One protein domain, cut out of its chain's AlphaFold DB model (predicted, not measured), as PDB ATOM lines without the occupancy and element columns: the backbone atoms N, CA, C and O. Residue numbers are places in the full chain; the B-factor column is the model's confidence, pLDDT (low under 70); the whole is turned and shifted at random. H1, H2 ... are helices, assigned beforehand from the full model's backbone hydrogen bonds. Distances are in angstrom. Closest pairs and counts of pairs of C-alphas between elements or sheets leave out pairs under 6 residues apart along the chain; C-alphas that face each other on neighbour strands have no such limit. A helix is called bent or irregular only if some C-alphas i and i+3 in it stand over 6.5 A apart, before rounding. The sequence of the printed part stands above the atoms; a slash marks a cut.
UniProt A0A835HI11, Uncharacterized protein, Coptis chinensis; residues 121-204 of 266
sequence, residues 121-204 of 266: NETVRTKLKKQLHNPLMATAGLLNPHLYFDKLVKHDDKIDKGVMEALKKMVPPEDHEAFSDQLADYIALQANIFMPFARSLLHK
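AT A GLANCE: This is residues 121 to 204 of the 266 residues of an uncharacterized protein of Coptis chinensis (UniProt A0A835HI11). Short helix H2 sits in the middle of six helices, and its start meets H4 halfway along H4, the two making a T. H1 and H5 lie on opposite sides of H2, short H3 turns off its far end, and H6 lies beyond H3 at an outlying corner, with few close contacts between helices other than H2 and H4. The printed part has 84 residues with six named helices, H1 to H6 in order along the chain, and no named strand; the class is all helix. It is compact, with a radius of gyration of the C-alphas of 13.5 A and spans of 37 by 30 by 22 A.

HOW THE PARTS SIT: H1, residues 121 to 131, is close to but not clearly touching H2, residues 135 to 143, with the closest C-alphas, those of Gln 131 and Met 137, 6.6 A apart. They run opposite ways at a steep tilt of 50 degrees. H2 only just touches H3, residues 145 to 149, and only at the corner by their link, with 3 pairs of C-alphas within 8 A; the closest are Leu 142 and Tyr 148, 5.4 A apart. H4, residues 157 to 170, touches H2 about perpendicular at 78 degrees, with the closest C-alphas, those of Pro 135 and Gly 162, 3.9 A apart. H5, residues 173 to 188, is close to but not clearly touching H4, with the closest C-alphas, those of Leu 167 and His 176, 7.2 A apart; they run opposite ways at a steep tilt of 38 degrees, only just past shallow. H2 and H5 are near each other. H6, residues 191 to 202, is close to but not clearly touching H3, with the closest C-alphas, those of Phe 149 and Ala 191, 6.2 A apart. H5 and H6 are apart, as are H1 and H5. Every O i to N i+4 pair is within hydrogen-bond range in H1, H2, H3 and H4, against 10 of 12 in H5 and 6 of 8 in H6.

IN THESE COORDINATES: H1 begins at C-alpha 121, (-45.538, -15.500, -31.792), and measures 15.6 A from first to last C-alpha. H2 measures 12.1 A, H3 5.8 A and H4 19.8 A. H5 is 23.6 A long and irregular, with C-alphas 174 and 177 7.4 A apart. H6 is 15.8 A long and only just irregular, with C-alphas 193 and 196 6.7 A apart; it ends at C-alpha 202, (-49.492, -20.862, -52.726).

THE WHOLE: The two C-alphas farthest apart, those of Thr 123 and Glu 174, are 40.5 A apart. The printed part has no cut. The link from H3 to H4 is short, and the other four are tight. The mean pLDDT of the printed part is 78.6, and residues 189 to 204 are under 70.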
ATOM      1  N   ASN A 121     -45.872 -15.995 -30.455       87.06
ATOM      2  CA  ASN A 121     -45.538 -15.500 -31.792       87.06
ATOM      3  C   ASN A 121     -44.545 -14.321 -31.734       87.06
ATOM      4  O   ASN A 121     -43.535 -14.338 -32.431       87.06
ATOM      5  N   GLU A 122     -44.751 -13.362 -30.825       88.12
ATOM      6  CA  GLU A 122     -43.855 -12.207 -30.660       88.12
ATOM      7  C   GLU A 122     -42.442 -12.601 -30.201       88.12
ATOM      8  O   GLU A 122     -41.440 -12.048 -30.665       88.12
ATOM      9  N   THR A 123     -42.340 -13.611 -29.333       91.69
ATOM     10  CA  THR A 123     -41.044 -14.132 -28.879       91.69
ATOM     11  C   THR A 123     -40.270 -14.743 -30.044       91.69
ATOM     12  O   THR A 123     -39.080 -14.465 -30.211       91.69
ATOM     13  N   VAL A 124     -40.943 -15.541 -30.881       89.94
ATOM     14  CA  VAL A 124     -40.342 -16.137 -32.085       89.94
ATOM     15  C   VAL A 124     -39.934 -15.050 -33.076       89.94
ATOM     16  O   VAL A 124     -38.788 -15.046 -33.518       89.94
ATOM     17  N   ARG A 125     -40.813 -14.077 -33.358       87.44
ATOM     18  CA  ARG A 125     -40.509 -12.932 -34.235       87.44
ATOM     19  C   ARG A 125     -39.266 -12.179 -33.777       87.44
ATOM     20  O   ARG A 125     -38.387 -11.883 -34.583       87.44
ATOM     21  N   THR A 126     -39.166 -11.896 -32.482       88.94
ATOM     22  CA  THR A 126     -38.014 -11.193 -31.909       88.94
ATOM     23  C   THR A 126     -36.728 -12.011 -32.028       88.94
ATOM     24  O   THR A 126     -35.681 -11.460 -32.369       88.94
ATOM     25  N   LYS A 127     -36.779 -13.326 -31.782       89.75
ATOM     26  CA  LYS A 127     -35.617 -14.212 -31.962       89.75
ATOM     27  C   LYS A 127     -35.188 -14.290 -33.427       89.75
ATOM     28  O   LYS A 127     -33.998 -14.170 -33.701       89.75
ATOM     29  N   LEU A 128     -36.138 -14.417 -34.350       87.12
ATOM     30  CA  LEU A 128     -35.868 -14.477 -35.785       87.12
ATOM     31  C   LEU A 128     -35.218 -13.181 -36.291       87.12
ATOM     32  O   LEU A 128     -34.203 -13.243 -36.974       87.12
ATOM     33  N   LYS A 129     -35.697 -12.007 -35.854       85.19
ATOM     34  CA  LYS A 129     -35.071 -10.707 -36.170       85.19
ATOM     35  C   LYS A 129     -33.594 -10.638 -35.779       85.19
ATOM     36  O   LYS A 129     -32.795 -10.056 -36.503       85.19
ATOM     37  N   LYS A 130     -33.207 -11.255 -34.657       87.06
ATOM     38  CA  LYS A 130     -31.801 -11.300 -34.222       87.06
ATOM     39  C   LYS A 130     -30.928 -12.162 -35.134       87.06
ATOM     40  O   LYS A 130     -29.726 -11.932 -35.171       87.06
ATOM     41  N   GLN A 131     -31.506 -13.109 -35.872       86.50
ATOM     42  CA  GLN A 131     -30.793 -14.005 -36.791       86.50
ATOM     43  C   GLN A 131     -30.640 -13.433 -38.208       86.50
ATOM     44  O   GLN A 131     -29.881 -13.978 -39.004       86.50
ATOM     45  N   LEU A 132     -31.288 -12.306 -38.520       84.12
ATOM     46  CA  LEU A 132     -31.229 -11.682 -39.847       84.12
ATOM     47  C   LEU A 132     -29.850 -11.099 -40.215       84.12
ATOM     48  O   LEU A 132     -29.672 -10.600 -41.315       84.12
ATOM     49  N   HIS A 133     -28.860 -11.159 -39.322       81.19
ATOM     50  CA  HIS A 133     -27.472 -10.841 -39.665       81.19
ATOM     51  C   HIS A 133     -26.813 -11.929 -40.530       81.19
ATOM     52  O   HIS A 133     -25.790 -11.669 -41.158       81.19
ATOM     53  N   ASN A 134     -27.361 -13.150 -40.544       87.75
ATOM     54  CA  ASN A 134     -26.882 -14.221 -41.405       87.75
ATOM     55  C   ASN A 134     -27.376 -13.974 -42.847       87.75
ATOM     56  O   ASN A 134     -28.589 -13.852 -43.029       87.75
ATOM     57  N   PRO A 135     -26.489 -13.962 -43.864       85.88
ATOM     58  CA  PRO A 135     -26.855 -13.747 -45.268       85.88
ATOM     59  C   PRO A 135     -28.026 -14.608 -45.754       85.88
ATOM     60  O   PRO A 135     -28.942 -14.105 -46.402       85.88
ATOM     61  N   LEU A 136     -28.041 -15.894 -45.393       88.88
ATOM     62  CA  LEU A 136     -29.096 -16.824 -45.792       88.88
ATOM     63  C   LEU A 136     -30.435 -16.466 -45.141       88.88
ATOM     64  O   LEU A 136     -31.460 -16.443 -45.812       88.88
ATOM     65  N   MET A 137     -30.425 -16.137 -43.846       88.31
ATOM     66  CA  MET A 137     -31.637 -15.762 -43.109       88.31
ATOM     67  C   MET A 137     -32.170 -14.393 -43.538       88.31
ATOM     68  O   MET A 137     -33.382 -14.224 -43.643       88.31
ATOM     69  N   ALA A 138     -31.284 -13.434 -43.822       86.81
ATOM     70  CA  ALA A 138     -31.638 -12.134 -44.387       86.81
ATOM     71  C   ALA A 138     -32.353 -12.307 -45.731       86.81
ATOM     72  O   ALA A 138     -33.454 -11.794 -45.924       86.81
ATOM     73  N   THR A 139     -31.755 -13.103 -46.619       87.50
ATOM     74  CA  THR A 139     -32.278 -13.373 -47.963       87.50
ATOM     75  C   THR A 139     -33.600 -14.124 -47.906       87.50
ATOM     76  O   THR A 139     -34.570 -13.704 -48.527       87.50
ATOM     77  N   ALA A 140     -33.688 -15.186 -47.102       87.94
ATOM     78  CA  ALA A 140     -34.925 -15.939 -46.912       87.94
ATOM     79  C   ALA A 140     -36.040 -15.071 -46.310       87.94
ATOM     80  O   ALA A 140     -37.192 -15.169 -46.724       87.94
ATOM     81  N   GLY A 141     -35.707 -14.204 -45.351       86.50
ATOM     82  CA  GLY A 141     -36.654 -13.273 -44.748       86.50
ATOM     83  C   GLY A 141     -37.160 -12.219 -45.733       86.50
ATOM     84  O   GLY A 141     -38.352 -11.920 -45.727       86.50
ATOM     85  N   LEU A 142     -36.269 -11.675 -46.566       85.31
ATOM     86  CA  LEU A 142     -36.607 -10.672 -47.572       85.31
ATOM     87  C   LEU A 142     -37.462 -11.262 -48.696       85.31
ATOM     88  O   LEU A 142     -38.490 -10.697 -49.042       85.31
ATOM     89  N   LEU A 143     -37.058 -12.406 -49.249       85.00
ATOM     90  CA  LEU A 143     -37.743 -13.016 -50.389       85.00
ATOM     91  C   LEU A 143     -39.049 -13.714 -49.997       85.00
ATOM     92  O   LEU A 143     -39.885 -13.977 -50.862       85.00
ATOM     93  N   ASN A 144     -39.256 -14.017 -48.712       84.88
ATOM     94  CA  ASN A 144     -40.516 -14.565 -48.228       84.88
ATOM     95  C   ASN A 144     -41.570 -13.448 -48.104       84.88
ATOM     96  O   ASN A 144     -41.508 -12.658 -47.154       84.88
ATOM     97  N   PRO A 145     -42.605 -13.420 -48.968       77.62
ATOM     98  CA  PRO A 145     -43.596 -12.344 -48.973       77.62
ATOM     99  C   PRO A 145     -44.333 -12.218 -47.639       77.62
ATOM    100  O   PRO A 145     -44.669 -11.116 -47.211       77.62
ATOM    101  N   HIS A 146     -44.564 -13.339 -46.950       75.62
ATOM    102  CA  HIS A 146     -45.249 -13.328 -45.665       75.62
ATOM    103  C   HIS A 146     -44.382 -12.707 -44.567       75.62
ATOM    104  O   HIS A 146     -44.921 -12.083 -43.664       75.62
ATOM    105  N   LEU A 147     -43.057 -12.854 -44.606       80.88
ATOM    106  CA  LEU A 147     -42.176 -12.256 -43.596       80.88
ATOM    107  C   LEU A 147     -41.877 -10.790 -43.920       80.88
ATOM    108  O   LEU A 147     -41.871  -9.941 -43.023       80.88
ATOM    109  N   TYR A 148     -41.682 -10.486 -45.200       78.88
ATOM    110  CA  TYR A 148     -41.392  -9.142 -45.669       78.88
ATOM    111  C   TYR A 148     -42.579  -8.185 -45.468       78.88
ATOM    112  O   TYR A 148     -42.456  -7.179 -44.765       78.88
ATOM    113  N   PHE A 149     -43.770  -8.522 -45.981       73.06
ATOM    114  CA  PHE A 149     -44.937  -7.628 -45.896       73.06
ATOM    115  C   PHE A 149     -45.556  -7.542 -44.496       73.06
ATOM    116  O   PHE A 149     -46.188  -6.541 -44.155       73.06
ATOM    117  N   ASP A 150     -45.310  -8.537 -43.646       74.56
ATOM    118  CA  ASP A 150     -45.652  -8.516 -42.218       74.56
ATOM    119  C   ASP A 150     -44.649  -7.678 -41.390       74.56
ATOM    120  O   ASP A 150     -44.630  -7.707 -40.158       74.56
ATOM    121  N   LYS A 151     -43.790  -6.903 -42.074       76.44
ATOM    122  CA  LYS A 151     -42.811  -5.968 -41.497       76.44
ATOM    123  C   LYS A 151     -41.883  -6.639 -40.486       76.44
ATOM    124  O   LYS A 151     -41.385  -5.995 -39.553       76.44
ATOM    125  N   LEU A 152     -41.664  -7.947 -40.645       75.81
ATOM    126  CA  LEU A 152     -40.714  -8.678 -39.824       75.81
ATOM    127  C   LEU A 152     -39.293  -8.287 -40.215       75.81
ATOM    128  O   LEU A 152     -38.460  -8.054 -39.336       75.81
ATOM    129  N   VAL A 153     -39.064  -8.174 -41.522       78.56
ATOM    130  CA  VAL A 153     -37.831  -7.676 -42.119       78.56
ATOM    131  C   VAL A 153     -38.032  -6.210 -42.481       78.56
ATOM    132  O   VAL A 153     -39.036  -5.837 -43.085       78.56
ATOM    133  N   LYS A 154     -37.092  -5.363 -42.066       76.25
ATOM    134  CA  LYS A 154     -36.983  -3.985 -42.548       76.25
ATOM    135  C   LYS A 154     -35.787  -3.941 -43.485       76.25
ATOM    136  O   LYS A 154     -34.764  -4.515 -43.129       76.25
ATOM    137  N   HIS A 155     -35.908  -3.259 -44.621       72.06
ATOM    138  CA  HIS A 155     -34.734  -2.909 -45.415       72.06
ATOM    139  C   HIS A 155     -33.850  -1.982 -44.594       72.06
ATOM    140  O   HIS A 155     -34.190  -0.822 -44.359       72.06
ATOM    141  N   ASP A 156     -32.763  -2.546 -44.089       80.31
ATOM    142  CA  ASP A 156     -31.651  -1.827 -43.506       80.31
ATOM    143  C   ASP A 156     -30.367  -2.258 -44.227       80.31
ATOM    144  O   ASP A 156     -30.322  -3.303 -44.886       80.31
ATOM    145  N   ASP A 157     -29.302  -1.474 -44.065       79.75
ATOM    146  CA  ASP A 157     -28.019  -1.740 -44.722       79.75
ATOM    147  C   ASP A 157     -27.455  -3.138 -44.398       79.75
ATOM    148  O   ASP A 157     -26.621  -3.671 -45.133       79.75
ATOM    149  N   LYS A 158     -27.876  -3.753 -43.281       80.56
ATOM    150  CA  LYS A 158     -27.417  -5.087 -42.875       80.56
ATOM    151  C   LYS A 158     -28.124  -6.177 -43.669       80.56
ATOM    152  O   LYS A 158     -27.449  -7.107 -44.108       80.56
ATOM    153  N   ILE A 159     -29.440  -6.064 -43.858       83.88
ATOM    154  CA  ILE A 159     -30.215  -6.967 -44.713       83.88
ATOM    155  C   ILE A 159     -29.708  -6.874 -46.144       83.88
ATOM    156  O   ILE A 159     -29.383  -7.907 -46.722       83.88
ATOM    157  N   ASP A 160     -29.548  -5.661 -46.675       83.19
ATOM    158  CA  ASP A 160     -29.098  -5.461 -48.055       83.19
ATOM    159  C   ASP A 160     -27.703  -6.060 -48.266       83.19
ATOM    160  O   ASP A 160     -27.468  -6.805 -49.219       83.19
ATOM    161  N   LYS A 161     -26.784  -5.849 -47.315       85.50
ATOM    162  CA  LYS A 161     -25.464  -6.488 -47.346       85.50
ATOM    163  C   LYS A 161     -25.554  -8.017 -47.301       85.50
ATOM    164  O   LYS A 161     -24.829  -8.682 -48.041       85.50
ATOM    165  N   GLY A 162     -26.415  -8.569 -46.448       85.75
ATOM    166  CA  GLY A 162     -26.625 -10.013 -46.336       85.75
ATOM    167  C   GLY A 162     -27.174 -10.623 -47.626       85.75
ATOM    168  O   GLY A 162     -26.679 -11.652 -48.079       85.75
ATOM    169  N   VAL A 163     -28.132  -9.950 -48.262       86.62
ATOM    170  CA  VAL A 163     -28.724 -10.368 -49.540       86.62
ATOM    171  C   VAL A 163     -27.688 -10.323 -50.655       86.62
ATOM    172  O   VAL A 163     -27.540 -11.294 -51.391       86.62
ATOM    173  N   MET A 164     -26.896  -9.254 -50.734       85.56
ATOM    174  CA  MET A 164     -25.822  -9.145 -51.723       85.56
ATOM    175  C   MET A 164     -24.721 -10.193 -51.519       85.56
ATOM    176  O   MET A 164     -24.117 -10.661 -52.485       85.56
ATOM    177  N   GLU A 165     -24.434 -10.583 -50.277       89.00
ATOM    178  CA  GLU A 165     -23.492 -11.669 -50.002       89.00
ATOM    179  C   GLU A 165     -24.057 -13.035 -50.420       89.00
ATOM    180  O   GLU A 165     -23.325 -13.846 -50.990       89.00
ATOM    181  N   ALA A 166     -25.347 -13.286 -50.180       87.88
ATOM    182  CA  ALA A 166     -26.014 -14.501 -50.639       87.88
ATOM    183  C   ALA A 166     -26.085 -14.561 -52.171       87.88
ATOM    184  O   ALA A 166     -25.761 -15.597 -52.748       87.88
ATOM    185  N   LEU A 167     -26.399 -13.438 -52.826       87.19
ATOM    186  CA  LEU A 167     -26.424 -13.297 -54.281       87.19
ATOM    187  C   LEU A 167     -25.106 -13.756 -54.906       87.19
ATOM    188  O   LEU A 167     -25.093 -14.628 -55.768       87.19
ATOM    189  N   LYS A 168     -23.982 -13.244 -54.395       87.62
ATOM    190  CA  LYS A 168     -22.640 -13.601 -54.879       87.62
ATOM    191  C   LYS A 168     -22.307 -15.085 -54.737       87.62
ATOM    192  O   LYS A 168     -21.451 -15.575 -55.465       87.62
ATOM    193  N   LYS A 169     -22.914 -15.778 -53.769       88.06
ATOM    194  CA  LYS A 169     -22.658 -17.200 -53.500       88.06
ATOM    195  C   LYS A 169     -23.614 -18.127 -54.248       88.06
ATOM    196  O   LYS A 169     -23.229 -19.250 -54.545       88.06
ATOM    197  N   MET A 170     -24.850 -17.689 -54.489       86.62
ATOM    198  CA  MET A 170     -25.931 -18.536 -55.004       86.62
ATOM    199  C   MET A 170     -26.265 -18.288 -56.475       86.62
ATOM    200  O   MET A 170     -26.839 -19.172 -57.104       86.62
ATOM    201  N   VAL A 171     -25.932 -17.115 -57.016       87.50
ATOM    202  CA  VAL A 171     -26.270 -16.728 -58.390       87.50
ATOM    203  C   VAL A 171     -24.985 -16.576 -59.207       87.50
ATOM    204  O   VAL A 171     -24.019 -15.987 -58.706       87.50
ATOM    205  N   PRO A 172     -24.935 -17.098 -60.443       90.38
ATOM    206  CA  PRO A 172     -23.813 -16.884 -61.351       90.38
ATOM    207  C   PRO A 172     -23.588 -15.390 -61.643       90.38
ATOM    208  O   PRO A 172     -24.559 -14.633 -61.700       90.38
ATOM    209  N   PRO A 173     -22.335 -14.934 -61.817       89.25
ATOM    210  CA  PRO A 173     -22.020 -13.516 -62.010       89.25
ATOM    211  C   PRO A 173     -22.719 -12.880 -63.217       89.25
ATOM    212  O   PRO A 173     -23.042 -11.696 -63.171       89.25
ATOM    213  N   GLU A 174     -22.984 -13.651 -64.268       91.12
ATOM    214  CA  GLU A 174     -23.728 -13.228 -65.456       91.12
ATOM    215  C   GLU A 174     -25.172 -12.792 -65.161       91.12
ATOM    216  O   GLU A 174     -25.699 -11.929 -65.859       91.12
ATOM    217  N   ASP A 175     -25.782 -13.317 -64.095       90.25
ATOM    218  CA  ASP A 175     -27.185 -13.071 -63.748       90.25
ATOM    219  C   ASP A 175     -27.347 -12.053 -62.603       90.25
ATOM    220  O   ASP A 175     -28.467 -11.748 -62.185       90.25
ATOM    221  N   HIS A 176     -26.246 -11.504 -62.066       88.19
ATOM    222  CA  HIS A 176     -26.288 -10.595 -60.908       88.19
ATOM    223  C   HIS A 176     -27.073  -9.312 -61.184       88.19
ATOM    224  O   HIS A 176     -27.829  -8.868 -60.320       88.19
ATOM    225  N   GLU A 177     -26.902  -8.724 -62.369       86.69
ATOM    226  CA  GLU A 177     -27.586  -7.487 -62.765       86.69
ATOM    227  C   GLU A 177     -29.094  -7.721 -62.906       86.69
ATOM    228  O   GLU A 177     -29.889  -7.056 -62.243       86.69
ATOM    229  N   ALA A 178     -29.484  -8.760 -63.653       86.69
ATOM    230  CA  ALA A 178     -30.885  -9.127 -63.839       86.69
ATOM    231  C   ALA A 178     -31.588  -9.456 -62.510       86.69
ATOM    232  O   ALA A 178     -32.736  -9.063 -62.301       86.69
ATOM    233  N   PHE A 179     -30.905 -10.150 -61.593       85.50
ATOM    234  CA  PHE A 179     -31.446 -10.416 -60.262       85.50
ATOM    235  C   PHE A 179     -31.631  -9.129 -59.452       85.50
ATOM    236  O   PHE A 179     -32.653  -8.972 -58.786       85.50
ATOM    237  N   SER A 180     -30.658  -8.215 -59.490       83.81
ATOM    238  CA  SER A 180     -30.730  -6.944 -58.762       83.81
ATOM    239  C   SER A 180     -31.922  -6.099 -59.215       83.81
ATOM    240  O   SER A 180     -32.635  -5.557 -58.371       83.81
ATOM    241  N   ASP A 181     -32.176  -6.031 -60.523       83.94
ATOM    242  CA  ASP A 181     -33.322  -5.304 -61.080       83.94
ATOM    243  C   ASP A 181     -34.653  -5.928 -60.636       83.94
ATOM    244  O   ASP A 181     -35.528  -5.242 -60.106       83.94
ATOM    245  N   GLN A 182     -34.782  -7.254 -60.748       83.94
ATOM    246  CA  GLN A 182     -35.983  -7.969 -60.298       83.94
ATOM    247  C   GLN A 182     -36.212  -7.843 -58.789       83.94
ATOM    248  O   GLN A 182     -37.357  -7.775 -58.332       83.94
ATOM    249  N   LEU A 183     -35.139  -7.818 -57.997       83.12
ATOM    250  CA  LEU A 183     -35.227  -7.604 -56.561       83.12
ATOM    251  C   LEU A 183     -35.719  -6.186 -56.251       83.12
ATOM    252  O   LEU A 183     -36.575  -6.024 -55.383       83.12
ATOM    253  N   ALA A 184     -35.229  -5.170 -56.964       81.19
ATOM    254  CA  ALA A 184     -35.707  -3.799 -56.812       81.19
ATOM    255  C   ALA A 184     -37.207  -3.691 -57.130       81.19
ATOM    256  O   ALA A 184     -37.955  -3.087 -56.356       81.19
ATOM    257  N   ASP A 185     -37.662  -4.356 -58.195       80.38
ATOM    258  CA  ASP A 185     -39.084  -4.448 -58.533       80.38
ATOM    259  C   ASP A 185     -39.885  -5.136 -57.417       80.38
ATOM    260  O   ASP A 185     -40.909  -4.612 -56.975       80.38
ATOM    261  N   TYR A 186     -39.406  -6.271 -56.895       79.31
ATOM    262  CA  TYR A 186     -40.039  -6.985 -55.780       79.31
ATOM    263  C   TYR A 186     -40.192  -6.110 -54.527       79.31
ATOM    264  O   TYR A 186     -41.244  -6.112 -53.887       79.31
ATOM    265  N   ILE A 187     -39.162  -5.340 -54.180       77.25
ATOM    266  CA  ILE A 187     -39.163  -4.437 -53.020       77.25
ATOM    267  C   ILE A 187     -40.139  -3.275 -53.237       77.25
ATOM    268  O   ILE A 187     -40.819  -2.854 -52.296       77.25
ATOM    269  N   ALA A 188     -40.218  -2.772 -54.472       76.69
ATOM    270  CA  ALA A 188     -41.114  -1.694 -54.872       76.69
ATOM    271  C   ALA A 188     -42.584  -2.139 -54.997       76.69
ATOM    272  O   ALA A 188     -43.482  -1.287 -55.010       76.69
ATOM    273  N   LEU A 189     -42.861  -3.448 -55.064       69.75
ATOM    274  CA  LEU A 189     -44.228  -3.956 -55.131       69.75
ATOM    275  C   LEU A 189     -45.023  -3.543 -53.884       69.75
ATOM    276  O   LEU A 189     -44.699  -3.874 -52.741       69.75
ATOM    277  N   GLN A 190     -46.151  -2.870 -54.109       57.66
ATOM    278  CA  GLN A 190     -47.095  -2.591 -53.036       57.66
ATOM    279  C   GLN A 190     -47.757  -3.894 -52.569       57.66
ATOM    280  O   GLN A 190     -48.363  -4.619 -53.364       57.66
ATOM    281  N   ALA A 191     -47.714  -4.138 -51.254       55.19
ATOM    282  CA  ALA A 191     -48.293  -5.303 -50.574       55.19
ATOM    283  C   ALA A 191     -49.729  -5.653 -51.028       55.19
ATOM    284  O   ALA A 191     -50.116  -6.819 -51.033       55.19
ATOM    285  N   ASN A 192     -50.512  -4.658 -51.456       54.25
ATOM    286  CA  ASN A 192     -51.909  -4.816 -51.869       54.25
ATOM    287  C   ASN A 192     -52.098  -5.570 -53.197       54.25
ATOM    288  O   ASN A 192     -53.138  -6.194 -53.385       54.25
ATOM    289  N   ILE A 193     -51.121  -5.531 -54.109       53.50
ATOM    290  CA  ILE A 193     -51.224  -6.161 -55.438       53.50
ATOM    291  C   ILE A 193     -50.753  -7.618 -55.371       53.50
ATOM    292  O   ILE A 193     -51.370  -8.508 -55.958       53.50
ATOM    293  N   PHE A 194     -49.692  -7.881 -54.606       53.91
ATOM    294  CA  PHE A 194     -49.100  -9.213 -54.517       53.91
ATOM    295  C   PHE A 194     -49.853 -10.130 -53.554       53.91
ATOM    296  O   PHE A 194     -50.036 -11.301 -53.858       53.91
ATOM    297  N   MET A 195     -50.342  -9.631 -52.413       56.91
ATOM    298  CA  MET A 195     -50.924 -10.483 -51.366       56.91
ATOM    299  C   MET A 195     -52.116 -11.348 -51.821       56.91
ATOM    300  O   MET A 195     -52.144 -12.514 -51.427       56.91
ATOM    301  N   PRO A 196     -53.080 -10.875 -52.641       57.44
ATOM    302  CA  PRO A 196     -54.174 -11.726 -53.117       57.44
ATOM    303  C   PRO A 196     -53.695 -12.777 -54.127       57.44
ATOM    304  O   PRO A 196     -54.062 -13.948 -54.034       57.44
ATOM    305  N   PHE A 197     -52.843 -12.370 -55.072       53.41
ATOM    306  CA  PHE A 197     -52.360 -13.242 -56.141       53.41
ATOM    307  C   PHE A 197     -51.336 -14.262 -55.633       53.41
ATOM    308  O   PHE A 197     -51.496 -15.452 -55.885       53.41
ATOM    309  N   ALA A 198     -50.355 -13.840 -54.836       54.16
ATOM    310  CA  ALA A 198     -49.374 -14.711 -54.198       54.16
ATOM    311  C   ALA A 198     -50.017 -15.677 -53.189       54.16
ATOM    312  O   ALA A 198     -49.639 -16.848 -53.160       54.16
ATOM    313  N   ARG A 199     -51.061 -15.258 -52.445       54.72
ATOM    314  CA  ARG A 199     -51.915 -16.205 -51.697       54.72
ATOM    315  C   ARG A 199     -52.584 -17.222 -52.616       54.72
ATOM    316  O   ARG A 199     -52.642 -18.394 -52.269       54.72
ATOM    317  N   SER A 200     -53.080 -16.797 -53.780       55.66
ATOM    318  CA  SER A 200     -53.721 -17.710 -54.737       55.66
ATOM    319  C   SER A 200     -52.738 -18.701 -55.377       55.66
ATOM    320  O   SER A 200     -53.136 -19.810 -55.732       55.66
ATOM    321  N   LEU A 201     -51.462 -18.317 -55.510       54.75
ATOM    322  CA  LEU A 201     -50.404 -19.153 -56.078       54.75
ATOM    323  C   LEU A 201     -49.835 -20.167 -55.079       54.75
ATOM    324  O   LEU A 201     -49.431 -21.240 -55.504       54.75
ATOM    325  N   LEU A 202     -49.883 -19.896 -53.770       51.16
ATOM    326  CA  LEU A 202     -49.492 -20.862 -52.726       51.16
ATOM    327  C   LEU A 202     -50.297 -22.174 -52.776       51.16
ATOM    328  O   LEU A 202     -49.789 -23.223 -52.391       51.16
ATOM    329  N   HIS A 203     -51.537 -22.136 -53.273       47.91
ATOM    330  CA  HIS A 203     -52.385 -23.322 -53.432       47.91
ATOM    331  C   HIS A 203     -52.240 -24.012 -54.794       47.91
ATOM    332  O   HIS A 203     -52.823 -25.076 -55.011       47.91
ATOM    333  N   LYS A 204     -51.483 -23.432 -55.730       43.88
ATOM    334  CA  LYS A 204     -51.257 -24.019 -57.049       43.88
ATOM    335  C   LYS A 204     -49.906 -24.719 -57.036       43.88
ATOM    336  O   LYS A 204     -48.865 -24.085 -56.913       43.88
TER     337      LYS A 204